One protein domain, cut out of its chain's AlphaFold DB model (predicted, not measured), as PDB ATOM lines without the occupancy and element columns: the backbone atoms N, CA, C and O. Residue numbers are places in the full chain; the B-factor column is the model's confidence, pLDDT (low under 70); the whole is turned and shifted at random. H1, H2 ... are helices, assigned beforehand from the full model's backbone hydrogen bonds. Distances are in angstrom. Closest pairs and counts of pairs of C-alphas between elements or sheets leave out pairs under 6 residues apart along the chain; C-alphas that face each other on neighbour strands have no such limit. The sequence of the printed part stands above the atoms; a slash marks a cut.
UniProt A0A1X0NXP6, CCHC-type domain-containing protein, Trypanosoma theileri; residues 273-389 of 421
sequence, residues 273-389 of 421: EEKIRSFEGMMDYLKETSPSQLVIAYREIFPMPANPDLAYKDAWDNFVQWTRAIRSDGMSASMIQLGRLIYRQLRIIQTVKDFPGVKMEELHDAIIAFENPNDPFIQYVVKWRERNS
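AT A GLANCE: This is residues 273 to 389 of the 421 residues of the protein "CCHC-type domain-containing protein" of Trypanosoma theileri (UniProt A0A1X0NXP6). The long helix H5 runs through the middle, with H4 folded back beside it; H1, H2 and H3 form a cluster packed on this pair, while H6 and H7 form a V at the later part of H5, H7 leading to one far end. The printed part has 117 residues with seven named helices, H1 to H7 in chain order, and no named strand: all helix. It is compact, with a radius of gyration of the C-alphas of 14.4 A and spans of 49 by 33 by 23 A.

IN THESE COORDINATES: H1, residues 273 to 277, begins at C-alpha 273 (345.191, 318.014, 264.867). H2 is residues 279 to 288 and H3 residues 291 to 301. H4, residues 310 to 325, is 22.3 A long; H5, residues 333 to 354, 31.3 A. H6 is residues 360 to 369; H7, residues 376 to 389, 19.9 A long, ends at C-alpha 389 (336.232, 346.638, 254.266).

HOW THE PARTS SIT: H5 is the hub, touching H2, H4, H6 and H7. H1 touches H2, closest C-alphas Ile 276 and Met 282, 4.1 A. H3 and H4 form a helical hairpin, closest C-alphas Pro 291 and Thr 323, 5.4 A. H4 and H5 form another, at a shallow tilt of 30 degrees, closest C-alphas Ala 315 and Leu 346, 5.4 A. H6 touches H7 at a steep tilt of 59 degrees, closest C-alphas Ile 367 and Pro 376, 5.9 A. H3 is apart from H5. Every O i to N i+4 pair is within hydrogen-bond range in H3 to H7; H2 has 5 of 6, and H1 0 of 1 but 2 of 2 O i to N i+3 pairs.

THE WHOLE: The C-alphas of Asp 329 and Ser 389, the two farthest apart, are 49.7 A apart. The printed part has no cut and no long link. Residues 370 to 374 are under pLDDT 70.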
ATOM      1  N   GLU A 273     344.603 317.404 266.048       84.25
ATOM      2  CA  GLU A 273     345.191 318.014 264.867       84.25
ATOM      3  C   GLU A 273     344.981 319.537 264.860       84.25
ATOM      4  O   GLU A 273     345.883 320.265 264.475       84.25
ATOM      5  N   GLU A 274     343.860 320.079 265.350       84.31
ATOM      6  CA  GLU A 274     343.618 321.535 265.358       84.31
ATOM      7  C   GLU A 274     344.641 322.311 266.196       84.31
ATOM      8  O   GLU A 274     344.860 323.500 265.944       84.31
ATOM      9  N   LYS A 275     345.331 321.640 267.129       86.31
ATOM     10  CA  LYS A 275     346.436 322.229 267.895       86.31
ATOM     11  C   LYS A 275     347.618 322.599 266.986       86.31
ATOM     12  O   LYS A 275     348.316 323.564 267.283       86.31
ATOM     13  N   ILE A 276     347.798 321.960 265.822       92.31
ATOM     14  CA  ILE A 276     348.905 322.270 264.894       92.31
ATOM     15  C   ILE A 276     348.778 323.637 264.200       92.31
ATOM     16  O   ILE A 276     349.651 324.014 263.422       92.31
ATOM     17  N   ARG A 277     347.702 324.396 264.465       90.12
ATOM     18  CA  ARG A 277     347.529 325.781 263.995       90.12
ATOM     19  C   ARG A 277     348.469 326.778 264.673       90.12
ATOM     20  O   ARG A 277     348.685 327.871 264.140       90.12
ATOM     21  N   SER A 278     349.068 326.412 265.804       91.06
ATOM     22  CA  SER A 278     350.195 327.128 266.403       91.06
ATOM     23  C   SER A 278     351.450 326.261 266.393       91.06
ATOM     24  O   SER A 278     351.387 325.034 266.306       91.06
ATOM     25  N   PHE A 279     352.616 326.904 266.490       92.19
ATOM     26  CA  PHE A 279     353.872 326.165 266.586       92.19
ATOM     27  C   PHE A 279     353.932 325.365 267.894       92.19
ATOM     28  O   PHE A 279     354.334 324.211 267.893       92.19
ATOM     29  N   GLU A 280     353.486 325.952 269.003       92.50
ATOM     30  CA  GLU A 280     353.402 325.301 270.310       92.50
ATOM     31  C   GLU A 280     352.527 324.050 270.250       92.50
ATOM     32  O   GLU A 280     352.966 322.979 270.661       92.50
ATOM     33  N   GLY A 281     351.330 324.153 269.669       92.88
ATOM     34  CA  GLY A 281     350.438 323.008 269.557       92.88
ATOM     35  C   GLY A 281     350.940 321.959 268.562       92.88
ATOM     36  O   GLY A 281     350.722 320.771 268.774       92.88
ATOM     37  N   MET A 282     351.703 322.355 267.538       94.12
ATOM     38  CA  MET A 282     352.441 321.421 266.682       94.12
ATOM     39  C   MET A 282     353.523 320.655 267.460       94.12
ATOM     40  O   MET A 282     353.689 319.449 267.276       94.12
ATOM     41  N   MET A 283     354.255 321.339 268.341       94.06
ATOM     42  CA  MET A 283     355.269 320.719 269.198       94.06
ATOM     43  C   MET A 283     354.644 319.794 270.244       94.06
ATOM     44  O   MET A 283     355.219 318.750 270.545       94.06
ATOM     45  N   ASP A 284     353.470 320.141 270.768       92.56
ATOM     46  CA  ASP A 284     352.699 319.263 271.647       92.56
ATOM     47  C   ASP A 284     352.182 318.032 270.896       92.56
ATOM     48  O   ASP A 284     352.340 316.917 271.386       92.56
ATOM     49  N   TYR A 285     351.678 318.201 269.669       93.81
ATOM     50  CA  TYR A 285     351.258 317.091 268.807       93.81
ATOM     51  C   TYR A 285     352.406 316.098 268.555       93.81
ATOM     52  O   TYR A 285     352.207 314.884 268.593       93.81
ATOM     53  N   LEU A 286     353.635 316.590 268.372       92.94
ATOM     54  CA  LEU A 286     354.836 315.759 268.209       92.94
ATOM     55  C   LEU A 286     355.237 314.957 269.455       92.94
ATOM     56  O   LEU A 286     356.013 314.014 269.328       92.94
ATOM     57  N   LYS A 287     354.745 315.295 270.654       91.19
ATOM     58  CA  LYS A 287     355.012 314.489 271.863       91.19
ATOM     59  C   LYS A 287     354.261 313.160 271.835       91.19
ATOM     60  O   LYS A 287     354.716 312.190 272.433       91.19
ATOM     61  N   GLU A 288     353.123 313.130 271.149       91.50
ATOM     62  CA  GLU A 288     352.203 311.989 271.110       91.50
ATOM     63  C   GLU A 288     352.207 311.276 269.752       91.50
ATOM     64  O   GLU A 288     351.602 310.216 269.598       91.50
ATOM     65  N   THR A 289     352.899 311.836 268.756       92.56
ATOM     66  CA  THR A 289     352.878 311.349 267.374       92.56
ATOM     67  C   THR A 289     354.266 311.313 266.743       92.56
ATOM     68  O   THR A 289     355.234 311.886 267.237       92.56
ATOM     69  N   SER A 290     354.382 310.608 265.620       92.62
ATOM     70  CA  SER A 290     355.611 310.579 264.825       92.62
ATOM     71  C   SER A 290     355.735 311.808 263.909       92.62
ATOM     72  O   SER A 290     354.723 312.332 263.435       92.62
ATOM     73  N   PRO A 291     356.959 312.213 263.516       93.81
ATOM     74  CA  PRO A 291     357.144 313.302 262.554       93.81
ATOM     75  C   PRO A 291     356.438 313.077 261.209       93.81
ATOM     76  O   PRO A 291     355.989 314.026 260.572       93.81
ATOM     77  N   SER A 292     356.286 311.817 260.780       93.12
ATOM     78  CA  SER A 292     355.540 311.486 259.558       93.12
ATOM     79  C   SER A 292     354.039 311.750 259.709       93.12
ATOM     80  O   SER A 292     353.415 312.252 258.776       93.12
ATOM     81  N   GLN A 293     353.465 311.460 260.882       94.44
ATOM     82  CA  GLN A 293     352.067 311.783 261.186       94.44
ATOM     83  C   GLN A 293     351.844 313.291 261.254       94.44
ATOM     84  O   GLN A 293     350.846 313.761 260.718       94.44
ATOM     85  N   LEU A 294     352.796 314.057 261.803       95.19
ATOM     86  CA  LEU A 294     352.720 315.517 261.772       95.19
ATOM     87  C   LEU A 294     352.603 316.047 260.334       95.19
ATOM     88  O   LEU A 294     351.764 316.899 260.062       95.19
ATOM     89  N   VAL A 295     353.417 315.547 259.399       94.75
ATOM     90  CA  VAL A 295     353.367 315.993 257.994       94.75
ATOM     91  C   VAL A 295     352.007 315.688 257.353       94.75
ATOM     92  O   VAL A 295     351.496 316.503 256.582       94.75
ATOM     93  N   ILE A 296     351.413 314.535 257.675       93.50
ATOM     94  CA  ILE A 296     350.079 314.148 257.196       93.50
ATOM     95  C   ILE A 296     349.016 315.077 257.791       93.50
ATOM     96  O   ILE A 296     348.288 315.714 257.034       93.50
ATOM     97  N   ALA A 297     348.990 315.227 259.119       94.12
ATOM     98  CA  ALA A 297     348.043 316.090 259.820       94.12
ATOM     99  C   ALA A 297     348.133 317.545 259.337       94.12
ATOM    100  O   ALA A 297     347.115 318.200 259.107       94.12
ATOM    101  N   TYR A 298     349.353 318.038 259.093       94.06
ATOM    102  CA  TYR A 298     349.565 319.370 258.538       94.06
ATOM    103  C   TYR A 298     348.892 319.516 257.174       94.06
ATOM    104  O   TYR A 298     348.164 320.478 256.964       94.06
ATOM    105  N   ARG A 299     349.071 318.556 256.257       92.00
ATOM    106  CA  ARG A 299     348.421 318.599 254.934       92.00
ATOM    107  C   ARG A 299     346.901 318.546 255.005       92.00
ATOM    108  O   ARG A 299     346.249 319.130 254.146       92.00
ATOM    109  N   GLU A 300     346.346 317.841 255.985       90.25
ATOM    110  CA  GLU A 300     344.896 317.745 256.162       90.25
ATOM    111  C   GLU A 300     344.288 319.068 256.635       90.25
ATOM    112  O   GLU A 300     343.240 319.481 256.141       90.25
ATOM    113  N   ILE A 301     344.959 319.762 257.556       89.31
ATOM    114  CA  ILE A 301     344.485 321.052 258.079       89.31
ATOM    115  C   ILE A 301     344.776 322.197 257.117       89.31
ATOM    116  O   ILE A 301     344.008 323.159 257.027       89.31
ATOM    117  N   PHE A 302     345.886 322.086 256.401       88.12
ATOM    118  CA  PHE A 302     346.430 323.109 255.532       88.12
ATOM    119  C   PHE A 302     346.612 322.535 254.125       88.12
ATOM    120  O   PHE A 302     347.746 322.256 253.719       88.12
ATOM    121  N   PRO A 303     345.510 322.350 253.372       84.56
ATOM    122  CA  PRO A 303     345.552 321.711 252.068       84.56
ATOM    123  C   PRO A 303     346.507 322.439 251.123       84.56
ATOM    124  O   PRO A 303     346.545 323.670 251.047       84.56
ATOM    125  N   MET A 304     347.302 321.645 250.407       81.75
ATOM    126  CA  MET A 304     348.288 322.156 249.466       81.75
ATOM    127  C   MET A 304     347.580 322.860 248.297       81.75
ATOM    128  O   MET A 304     346.611 322.314 247.761       81.75
ATOM    129  N   PRO A 305     348.054 324.041 247.857       79.31
ATOM    130  CA  PRO A 305     347.510 324.695 246.675       79.31
ATOM    131  C   PRO A 305     347.608 323.778 245.453       79.31
ATOM    132  O   PRO A 305     348.610 323.088 245.283       79.31
ATOM    133  N   ALA A 306     346.612 323.819 244.561       78.06
ATOM    134  CA  ALA A 306     346.629 323.023 243.328       78.06
ATOM    135  C   ALA A 306     347.849 323.331 242.437       78.06
ATOM    136  O   ALA A 306     348.364 322.442 241.769       78.06
ATOM    137  N   ASN A 307     348.333 324.578 242.477       79.12
ATOM    138  CA  ASN A 307     349.561 325.028 241.825       79.12
ATOM    139  C   ASN A 307     350.442 325.748 242.866       79.12
ATOM    140  O   ASN A 307     350.305 326.967 243.059       79.12
ATOM    141  N   PRO A 308     351.283 325.015 243.622       85.50
ATOM    142  CA  PRO A 308     352.233 325.637 244.532       85.50
ATOM    143  C   PRO A 308     353.295 326.372 243.706       85.50
ATOM    144  O   PRO A 308     353.771 325.858 242.697       85.50
ATOM    145  N   ASP A 309     353.633 327.593 244.112       85.19
ATOM    146  CA  ASP A 309     354.772 328.298 243.523       85.19
ATOM    147  C   ASP A 309     356.073 327.735 244.111       85.19
ATOM    148  O   ASP A 309     356.058 326.922 245.043       85.19
ATOM    149  N   LEU A 310     357.206 328.160 243.550       85.38
ATOM    150  CA  LEU A 310     358.524 327.732 244.020       85.38
ATOM    151  C   LEU A 310     358.723 328.069 245.506       85.38
ATOM    152  O   LEU A 310     359.150 327.210 246.265       85.38
ATOM    153  N   ALA A 311     358.293 329.257 245.945       84.25
ATOM    154  CA  ALA A 311     358.419 329.684 247.337       84.25
ATOM    155  C   ALA A 311     357.676 328.759 248.319       84.25
ATOM    156  O   ALA A 311     358.232 328.374 249.348       84.25
ATOM    157  N   TYR A 312     356.433 328.370 248.009       90.00
ATOM    158  CA  TYR A 312     355.690 327.408 248.821       90.00
ATOM    159  C   TYR A 312     356.365 326.039 248.812       90.00
ATOM    160  O   TYR A 312     356.468 325.404 249.861       90.00
ATOM    161  N   LYS A 313     356.821 325.577 247.642       89.69
ATOM    162  CA  LYS A 313     357.473 324.274 247.506       89.69
ATOM    163  C   LYS A 313     358.752 324.203 248.344       89.69
ATOM    164  O   LYS A 313     358.911 323.252 249.099       89.69
ATOM    165  N   ASP A 314     359.585 325.237 248.293       88.75
ATOM    166  CA  ASP A 314     360.819 325.320 249.074       88.75
ATOM    167  C   ASP A 314     360.529 325.364 250.582       88.75
ATOM    168  O   ASP A 314     361.135 324.628 251.362       88.75
ATOM    169  N   ALA A 315     359.552 326.171 251.012       91.12
ATOM    170  CA  ALA A 315     359.145 326.234 252.417       91.12
ATOM    171  C   ALA A 315     358.578 324.895 252.916       91.12
ATOM    172  O   ALA A 315     358.871 324.467 254.037       91.12
ATOM    173  N   TRP A 316     357.793 324.212 252.080       95.19
ATOM    174  CA  TRP A 316     357.258 322.887 252.370       95.19
ATOM    175  C   TRP A 316     358.366 321.834 252.466       95.19
ATOM    176  O   TRP A 316     358.402 321.060 253.423       95.19
ATOM    177  N   ASP A 317     359.296 321.813 251.513       94.12
ATOM    178  CA  ASP A 317     360.404 320.860 251.504       94.12
ATOM    179  C   ASP A 317     361.332 321.083 252.706       94.12
ATOM    180  O   ASP A 317     361.746 320.109 253.340       94.12
ATOM    181  N   ASN A 318     361.577 322.336 253.099       93.19
ATOM    182  CA  ASN A 318     362.297 322.675 254.330       93.19
ATOM    183  C   ASN A 318     361.561 322.175 255.582       93.19
ATOM    184  O   ASN A 318     362.188 321.613 256.481       93.19
ATOM    185  N   PHE A 319     360.234 322.315 255.637       96.19
ATOM    186  CA  PHE A 319     359.416 321.795 256.739       96.19
ATOM    187  C   PHE A 319     359.485 320.268 256.837       96.19
ATOM    188  O   PHE A 319     359.722 319.708 257.911       96.19
ATOM    189  N   VAL A 320     359.356 319.572 255.709       95.31
ATOM    190  CA  VAL A 320     359.470 318.110 255.658       95.31
ATOM    191  C   VAL A 320     360.887 317.644 256.016       95.31
ATOM    192  O   VAL A 320     361.051 316.635 256.701       95.31
ATOM    193  N   GLN A 321     361.928 318.358 255.592       92.81
ATOM    194  CA  GLN A 321     363.305 318.041 255.980       92.81
ATOM    195  C   GLN A 321     363.538 318.246 257.478       92.81
ATOM    196  O   GLN A 321     364.102 317.367 258.129       92.81
ATOM    197  N   TRP A 322     363.050 319.355 258.038       96.25
ATOM    198  CA  TRP A 322     363.135 319.625 259.470       96.25
ATOM    199  C   TRP A 322     362.429 318.544 260.296       96.25
ATOM    200  O   TRP A 322     363.039 317.991 261.207       96.25
ATOM    201  N   THR A 323     361.197 318.162 259.936       95.00
ATOM    202  CA  THR A 323     360.467 317.091 260.645       95.00
ATOM    203  C   THR A 323     361.210 315.754 260.603       95.00
ATOM    204  O   THR A 323     361.283 315.064 261.617       95.00
ATOM    205  N   ARG A 324     361.834 315.392 259.473       91.62
ATOM    206  CA  ARG A 324     362.668 314.176 259.367       91.62
ATOM    207  C   ARG A 324     363.942 314.232 260.209       91.62
ATOM    208  O   ARG A 324     364.456 313.184 260.585       91.62
ATOM    209  N   ALA A 325     364.457 315.427 260.480       92.00
ATOM    210  CA  ALA A 325     365.640 315.620 261.308       92.00
ATOM    211  C   ALA A 325     365.339 315.535 262.817       92.00
ATOM    212  O   ALA A 325     366.275 315.498 263.618       92.00
ATOM    213  N   ILE A 326     364.062 315.489 263.219       91.94
ATOM    214  CA  ILE A 326     363.660 315.283 264.613       91.94
ATOM    215  C   ILE A 326     364.023 313.852 265.020       91.94
ATOM    216  O   ILE A 326     363.486 312.876 264.497       91.94
ATOM    217  N   ARG A 327     364.961 313.732 265.960       83.62
ATOM    218  CA  ARG A 327     365.443 312.453 266.483       83.62
ATOM    219  C   ARG A 327     364.641 312.020 267.715       83.62
ATOM    220  O   ARG A 327     364.039 312.843 268.401       83.62
ATOM    221  N   SER A 328     364.670 310.723 268.025       75.19
ATOM    222  CA  SER A 328     363.974 310.147 269.187       75.19
ATOM    223  C   SER A 328     364.599 310.512 270.539       75.19
ATOM    224  O   SER A 328     363.952 310.343 271.565       75.19
ATOM    225  N   ASP A 329     365.846 310.992 270.559       79.25
ATOM    226  CA  ASP A 329     366.573 311.428 271.760       79.25
ATOM    227  C   ASP A 329     366.248 312.873 272.188       79.25
ATOM    228  O   ASP A 329     366.781 313.356 273.187       79.25
ATOM    229  N   GLY A 330     365.329 313.541 271.482       81.56
ATOM    230  CA  GLY A 330     364.835 314.880 271.802       81.56
ATOM    231  C   GLY A 330     365.335 315.961 270.840       81.56
ATOM    232  O   GLY A 330     366.159 315.725 269.958       81.56
ATOM    233  N   MET A 331     364.803 317.177 270.991       89.75
ATOM    234  CA  MET A 331     365.152 318.334 270.159       89.75
ATOM    235  C   MET A 331     365.995 319.336 270.946       89.75
ATOM    236  O   MET A 331     365.631 319.730 272.053       89.75
ATOM    237  N   SER A 332     367.099 319.793 270.351       92.50
ATOM    238  CA  SER A 332     367.861 320.918 270.893       92.50
ATOM    239  C   SER A 332     367.058 322.218 270.794       92.50
ATOM    240  O   SER A 332     366.204 322.378 269.919       92.50
ATOM    241  N   ALA A 333     367.387 323.200 271.637       90.31
ATOM    242  CA  ALA A 333     366.782 324.530 271.558       90.31
ATOM    243  C   ALA A 333     366.963 325.171 270.167       90.31
ATOM    244  O   ALA A 333     366.035 325.786 269.649       90.31
ATOM    245  N   SER A 334     368.120 324.970 269.525       86.56
ATOM    246  CA  SER A 334     368.376 325.451 268.162       86.56
ATOM    247  C   SER A 334     367.472 324.785 267.119       86.56
ATOM    248  O   SER A 334     366.941 325.473 266.251       86.56
ATOM    249  N   MET A 335     367.229 323.475 267.234       88.81
ATOM    250  CA  MET A 335     366.321 322.745 266.344       88.81
ATOM    251  C   MET A 335     364.871 323.218 266.503       88.81
ATOM    252  O   MET A 335     364.144 323.330 265.515       88.81
ATOM    253  N   ILE A 336     364.460 323.541 267.733       92.38
ATOM    254  CA  ILE A 336     363.136 324.108 268.022       92.38
ATOM    255  C   ILE A 336     363.001 325.499 267.392       92.38
ATOM    256  O   ILE A 336     361.988 325.787 266.759       92.38
ATOM    257  N   GLN A 337     364.019 326.357 267.518       89.06
ATOM    258  CA  GLN A 337     363.995 327.693 266.908       89.06
ATOM    259  C   GLN A 337     363.977 327.635 265.377       89.06
ATOM    260  O   GLN A 337     363.199 328.350 264.748       89.06
ATOM    261  N   LEU A 338     364.764 326.738 264.775       88.88
ATOM    262  CA  LEU A 338     364.726 326.498 263.332       88.88
ATOM    263  C   LEU A 338     363.334 326.031 262.884       88.88
ATOM    264  O   LEU A 338     362.778 326.570 261.929       88.88
ATOM    265  N   GLY A 339     362.737 325.086 263.613       92.62
ATOM    266  CA  GLY A 339     361.376 324.622 263.357       92.62
ATOM    267  C   GLY A 339     360.351 325.748 263.401       92.62
ATOM    268  O   GLY A 339     359.488 325.837 262.531       92.62
ATOM    269  N   ARG A 340     360.477 326.651 264.378       93.50
ATOM    270  CA  ARG A 340     359.597 327.815 264.526       93.50
ATOM    271  C   ARG A 340     359.704 328.764 263.338       93.50
ATOM    272  O   ARG A 340     358.679 329.252 262.864       93.50
ATOM    273  N   LEU A 341     360.922 329.010 262.853       89.56
ATOM    274  CA  LEU A 341     361.167 329.847 261.679       89.56
ATOM    275  C   LEU A 341     360.527 329.237 260.424       89.56
ATOM    276  O   LEU A 341     359.768 329.916 259.733       89.56
ATOM    277  N   ILE A 342     360.776 327.948 260.180       90.44
ATOM    278  CA  ILE A 342     360.246 327.224 259.017       90.44
ATOM    279  C   ILE A 342     358.714 327.165 259.064       90.44
ATOM    280  O   ILE A 342     358.048 327.471 258.075       90.44
ATOM    281  N   TYR A 343     358.144 326.846 260.229       93.44
ATOM    282  CA  TYR A 343     356.697 326.851 260.444       93.44
ATOM    283  C   TYR A 343     356.091 328.226 260.140       93.44
ATOM    284  O   TYR A 343     355.101 328.324 259.412       93.44
ATOM    285  N   ARG A 344     356.699 329.302 260.661       90.50
ATOM    286  CA  ARG A 344     356.232 330.671 260.422       90.50
ATOM    287  C   ARG A 344     356.272 331.011 258.934       90.50
ATOM    288  O   ARG A 344     355.276 331.505 258.418       90.50
ATOM    289  N   GLN A 345     357.376 330.719 258.249       88.94
ATOM    290  CA  GLN A 345     357.521 330.976 256.815       88.94
ATOM    291  C   GLN A 345     356.429 330.267 256.003       88.94
ATOM    292  O   GLN A 345     355.744 330.903 255.202       88.94
ATOM    293  N   LEU A 346     356.214 328.974 256.258       91.56
ATOM    294  CA  LEU A 346     355.200 328.181 255.565       91.56
ATOM    295  C   LEU A 346     353.785 328.745 255.783       91.56
ATOM    296  O   LEU A 346     353.027 328.924 254.827       91.56
ATOM    297  N   ARG A 347     353.447 329.103 257.029       91.75
ATOM    298  CA  ARG A 347     352.142 329.690 257.371       91.75
ATOM    299  C   ARG A 347     351.936 331.080 256.764       91.75
ATOM    300  O   ARG A 347     350.817 331.384 256.354       91.75
ATOM    301  N   ILE A 348     352.981 331.907 256.670       89.12
ATOM    302  CA  ILE A 348     352.918 333.222 256.008       89.12
ATOM    303  C   ILE A 348     352.553 333.042 254.534       89.12
ATOM    304  O   ILE A 348     351.572 333.627 254.076       89.12
ATOM    305  N   ILE A 349     353.304 332.203 253.812       87.62
ATOM    306  CA  ILE A 349     353.088 331.963 252.376       87.62
ATOM    307  C   ILE A 349     351.666 331.454 252.133       87.62
ATOM    308  O   ILE A 349     350.967 331.942 251.245       87.62
ATOM    309  N   GLN A 350     351.213 330.508 252.955       88.50
ATOM    310  CA  GLN A 350     349.871 329.957 252.834       88.50
ATOM    311  C   GLN A 350     348.783 330.998 253.103       88.50
ATOM    312  O   GLN A 350     347.847 331.121 252.321       88.50
ATOM    313  N   THR A 351     348.939 331.808 254.149       88.88
ATOM    314  CA  THR A 351     347.967 332.854 254.495       88.88
ATOM    315  C   THR A 351     347.859 333.912 253.393       88.88
ATOM    316  O   THR A 351     346.758 334.321 253.045       88.88
ATOM    317  N   VAL A 352     348.979 334.335 252.799       86.94
ATOM    318  CA  VAL A 352     348.973 335.285 251.670       86.94
ATOM    319  C   VAL A 352     348.236 334.702 250.459       86.94
ATOM    320  O   VAL A 352     347.501 335.423 249.784       86.94
ATOM    321  N   LYS A 353     348.386 333.398 250.197       84.94
ATOM    322  CA  LYS A 353     347.643 332.722 249.124       84.94
ATOM    323  C   LYS A 353     346.150 332.612 249.409       84.94
ATOM    324  O   LYS A 353     345.354 332.870 248.509       84.94
ATOM    325  N   ASP A 354     345.780 332.250 250.633       84.88
ATOM    326  CA  ASP A 354     344.379 332.097 251.033       84.88
ATOM    327  C   ASP A 354     343.641 333.450 251.059       84.88
ATOM    328  O   ASP A 354     342.423 333.505 250.876       84.88
ATOM    329  N   PHE A 355     344.376 334.556 251.241       86.25
ATOM    330  CA  PHE A 355     343.835 335.913 251.319       86.25
ATOM    331  C   PHE A 355     344.559 336.880 250.361       86.25
ATOM    332  O   PHE A 355     345.382 337.691 250.798       86.25
ATOM    333  N   PRO A 356     344.220 336.851 249.054       82.12
ATOM    334  CA  PRO A 356     344.814 337.739 248.060       82.12
ATOM    335  C   PRO A 356     344.675 339.215 248.457       82.12
ATOM    336  O   PRO A 356     343.576 339.696 248.742       82.12
ATOM    337  N   GLY A 357     345.796 339.938 248.466       85.38
ATOM    338  CA  GLY A 357     345.873 341.346 248.873       85.38
ATOM    339  C   GLY A 357     346.491 341.570 250.256       85.38
ATOM    340  O   GLY A 357     346.869 342.700 250.570       85.38
ATOM    341  N   VAL A 358     346.647 340.520 251.067       86.69
ATOM    342  CA  VAL A 358     347.523 340.568 252.242       86.69
ATOM    343  C   VAL A 358     348.971 340.640 251.756       86.69
ATOM    344  O   VAL A 358     349.431 339.745 251.050       86.69
ATOM    345  N   LYS A 359     349.698 341.700 252.125       86.62
ATOM    346  CA  LYS A 359     351.134 341.783 251.837       86.62
ATOM    347  C   LYS A 359     351.910 340.898 252.802       86.62
ATOM    348  O   LYS A 359     351.608 340.855 253.996       86.62
ATOM    349  N   MET A 360     352.921 340.215 252.280       84.31
ATOM    350  CA  MET A 360     353.730 339.276 253.053       84.31
ATOM    351  C   MET A 360     354.469 339.977 254.203       84.31
ATOM    352  O   MET A 360     354.527 339.437 255.306       84.31
ATOM    353  N   GLU A 361     354.950 341.199 253.974       82.75
ATOM    354  CA  GLU A 361     355.711 342.002 254.943       82.75
ATOM    355  C   GLU A 361     354.812 342.443 256.102       82.75
ATOM    356  O   GLU A 361     355.140 342.248 257.269       82.75
ATOM    357  N   GLU A 362     353.617 342.955 255.781       83.19
ATOM    358  CA  GLU A 362     352.647 343.410 256.783       83.19
ATOM    359  C   GLU A 362     352.160 342.253 257.668       83.19
ATOM    360  O   GLU A 362     351.934 342.437 258.867       83.19
ATOM    361  N   LEU A 363     351.999 341.061 257.086       84.81
ATOM    362  CA  LEU A 363     351.662 339.849 257.824       84.81
ATOM    363  C   LEU A 363     352.827 339.413 258.722       84.81
ATOM    364  O   LEU A 363     352.610 339.108 259.894       84.81
ATOM    365  N   HIS A 364     354.055 339.410 258.200       81.56
ATOM    366  CA  HIS A 364     355.250 339.039 258.952       81.56
ATOM    367  C   HIS A 364     355.463 339.933 260.182       81.56
ATOM    368  O   HIS A 364     355.607 339.422 261.295       81.56
ATOM    369  N   ASP A 365     355.423 341.253 259.995       80.50
ATOM    370  CA  ASP A 365     355.613 342.229 261.070       80.50
ATOM    371  C   ASP A 365     354.519 342.118 262.127       80.50
ATOM    372  O   ASP A 365     354.787 342.161 263.330       80.50
ATOM    373  N   ALA A 366     353.279 341.898 261.693       80.50
ATOM    374  CA  ALA A 366     352.185 341.711 262.623       80.50
ATOM    375  C   ALA A 366     352.335 340.426 263.442       80.50
ATOM    376  O   ALA A 366     352.116 340.465 264.647       80.50
ATOM    377  N   ILE A 367     352.738 339.307 262.831       81.00
ATOM    378  CA  ILE A 367     352.966 338.041 263.548       81.00
ATOM    379  C   ILE A 367     354.096 338.175 264.570       81.00
ATOM    380  O   ILE A 367     354.012 337.568 265.634       81.00
ATOM    381  N   ILE A 368     355.137 338.959 264.275       77.38
ATOM    382  CA  ILE A 368     356.185 339.273 265.258       77.38
ATOM    383  C   ILE A 368     355.611 340.065 266.436       77.38
ATOM    384  O   ILE A 368     355.983 339.805 267.577       77.38
ATOM    385  N   ALA A 369     354.701 341.003 266.169       73.19
ATOM    386  CA  ALA A 369     354.082 341.844 267.190       73.19
ATOM    387  C   ALA A 369     352.975 341.141 268.005       73.19
ATOM    388  O   ALA A 369     352.587 341.640 269.061       73.19
ATOM    389  N   PHE A 370     352.426 340.014 267.539       68.31
ATOM    390  CA  PHE A 370     351.406 339.270 268.278       68.31
ATOM    391  C   PHE A 370     352.035 338.463 269.425       68.31
ATOM    392  O   PHE A 370     352.671 337.438 269.209       68.31
ATOM    393  N   GLU A 371     351.767 338.884 270.663       57.53
ATOM    394  CA  GLU A 371     352.168 338.169 271.888       57.53
ATOM    395  C   GLU A 371     351.286 336.941 272.205       57.53
ATOM    396  O   GLU A 371     351.573 336.189 273.135       57.53
ATOM    397  N   ASN A 372     350.188 336.727 271.469       57.53
ATOM    398  CA  ASN A 372     349.172 335.733 271.825       57.53
ATOM    399  C   ASN A 372     349.403 334.372 271.124       57.53
ATOM    400  O   ASN A 372     349.517 334.343 269.897       57.53
ATOM    401  N   PRO A 373     349.399 333.241 271.858       55.03
ATOM    402  CA  PRO A 373     349.655 331.902 271.306       55.03
ATOM    403  C   PRO A 373     348.575 331.347 270.357       55.03
ATOM    404  O   PRO A 373     348.824 330.362 269.659       55.03
ATOM    405  N   ASN A 374     347.378 331.941 270.304       60.38
ATOM    406  CA  ASN A 374     346.254 331.372 269.550       60.38
ATOM    407  C   ASN A 374     346.163 331.922 268.115       60.38
ATOM    408  O   ASN A 374     345.576 332.977 267.892       60.38
ATOM    409  N   ASP A 375     346.733 331.179 267.156       74.81
ATOM    410  CA  ASP A 375     346.721 331.405 265.693       74.81
ATOM    411  C   ASP A 375     346.822 332.894 265.267       74.81
ATOM    412  O   ASP A 375     345.831 333.513 264.854       74.81
ATOM    413  N   PRO A 376     348.027 333.497 265.340       80.25
ATOM    414  CA  PRO A 376     348.230 334.912 265.012       80.25
ATOM    415  C   PRO A 376     347.906 335.248 263.546       80.25
ATOM    416  O   PRO A 376     347.630 336.404 263.219       80.25
ATOM    417  N   PHE A 377     347.885 334.248 262.660       83.56
ATOM    418  CA  PHE A 377     347.613 334.421 261.235       83.56
ATOM    419  C   PHE A 377     346.144 334.749 260.990       83.56
ATOM    420  O   PHE A 377     345.827 335.731 260.320       83.56
ATOM    421  N   ILE A 378     345.234 333.976 261.587       82.44
ATOM    422  CA  ILE A 378     343.793 334.228 261.467       82.44
ATOM    423  C   ILE A 378     343.427 335.564 262.116       82.44
ATOM    424  O   ILE A 378     342.674 336.341 261.528       82.44
ATOM    425  N   GLN A 379     344.004 335.880 263.279       81.94
ATOM    426  CA  GLN A 379     343.771 337.170 263.934       81.94
ATOM    427  C   GLN A 379     344.199 338.351 263.058       81.94
ATOM    428  O   GLN A 379     343.472 339.344 262.954       81.94
ATOM    429  N   TYR A 380     345.362 338.248 262.410       86.44
ATOM    430  CA  TYR A 380     345.807 339.261 261.463       86.44
ATOM    431  C   TYR A 380     344.830 339.401 260.294       86.44
ATOM    432  O   TYR A 380     344.404 340.514 259.990       86.44
ATOM    433  N   VAL A 381     344.444 338.289 259.663       85.69
ATOM    434  CA  VAL A 381     343.555 338.293 258.493       85.69
ATOM    435  C   VAL A 381     342.201 338.919 258.817       85.69
ATOM    436  O   VAL A 381     341.686 339.701 258.016       85.69
ATOM    437  N   VAL A 382     341.630 338.620 259.987       86.00
ATOM    438  CA  VAL A 382     340.373 339.232 260.448       86.00
ATOM    439  C   VAL A 382     340.528 340.750 260.550       86.00
ATOM    440  O   VAL A 382     339.760 341.484 259.927       86.00
ATOM    441  N   LYS A 383     341.578 341.234 261.227       86.62
ATOM    442  CA  LYS A 383     341.855 342.677 261.349       86.62
ATOM    443  C   LYS A 383     342.124 343.342 259.997       86.62
ATOM    444  O   LYS A 383     341.672 344.459 259.753       86.62
ATOM    445  N   TRP A 384     342.871 342.685 259.113       89.06
ATOM    446  CA  TRP A 384     343.153 343.177 257.763       89.06
ATOM    447  C   TRP A 384     341.861 343.318 256.949       89.06
ATOM    448  O   TRP A 384     341.624 344.361 256.336       89.06
ATOM    449  N   ARG A 385     340.972 342.318 257.018       87.38
ATOM    450  CA  ARG A 385     339.663 342.352 256.354       87.38
ATOM    451  C   ARG A 385     338.808 343.507 256.870       87.38
ATOM    452  O   ARG A 385     338.195 344.196 256.061       87.38
ATOM    453  N   GLU A 386     338.778 343.750 258.176       86.81
ATOM    454  CA  GLU A 386     338.026 344.861 258.780       86.81
ATOM    455  C   GLU A 386     338.520 346.237 258.302       86.81
ATOM    456  O   GLU A 386     337.712 347.093 257.923       86.81
ATOM    457  N   ARG A 387     339.843 346.449 258.241       85.06
ATOM    458  CA  ARG A 387     340.443 347.702 257.735       85.06
ATOM    459  C   ARG A 387     340.158 347.925 256.253       85.06
ATOM    460  O   ARG A 387     339.832 349.032 255.837       85.06
ATOM    461  N   ASN A 388     340.236 346.870 255.449       78.44
ATOM    462  CA  ASN A 388     340.047 347.003 254.007       78.44
ATOM    463  C   ASN A 388     338.567 347.052 253.610       78.44
ATOM    464  O   ASN A 388     338.215 347.714 252.638       78.44
ATOM    465  N   SER A 389     337.683 346.462 254.416       76.31
ATOM    466  CA  SER A 389     336.232 346.638 254.266       76.31
ATOM    467  C   SER A 389     335.797 348.067 254.616       76.31
ATOM    468  O   SER A 389     334.900 348.619 253.978       76.31
TER     469      SER A 389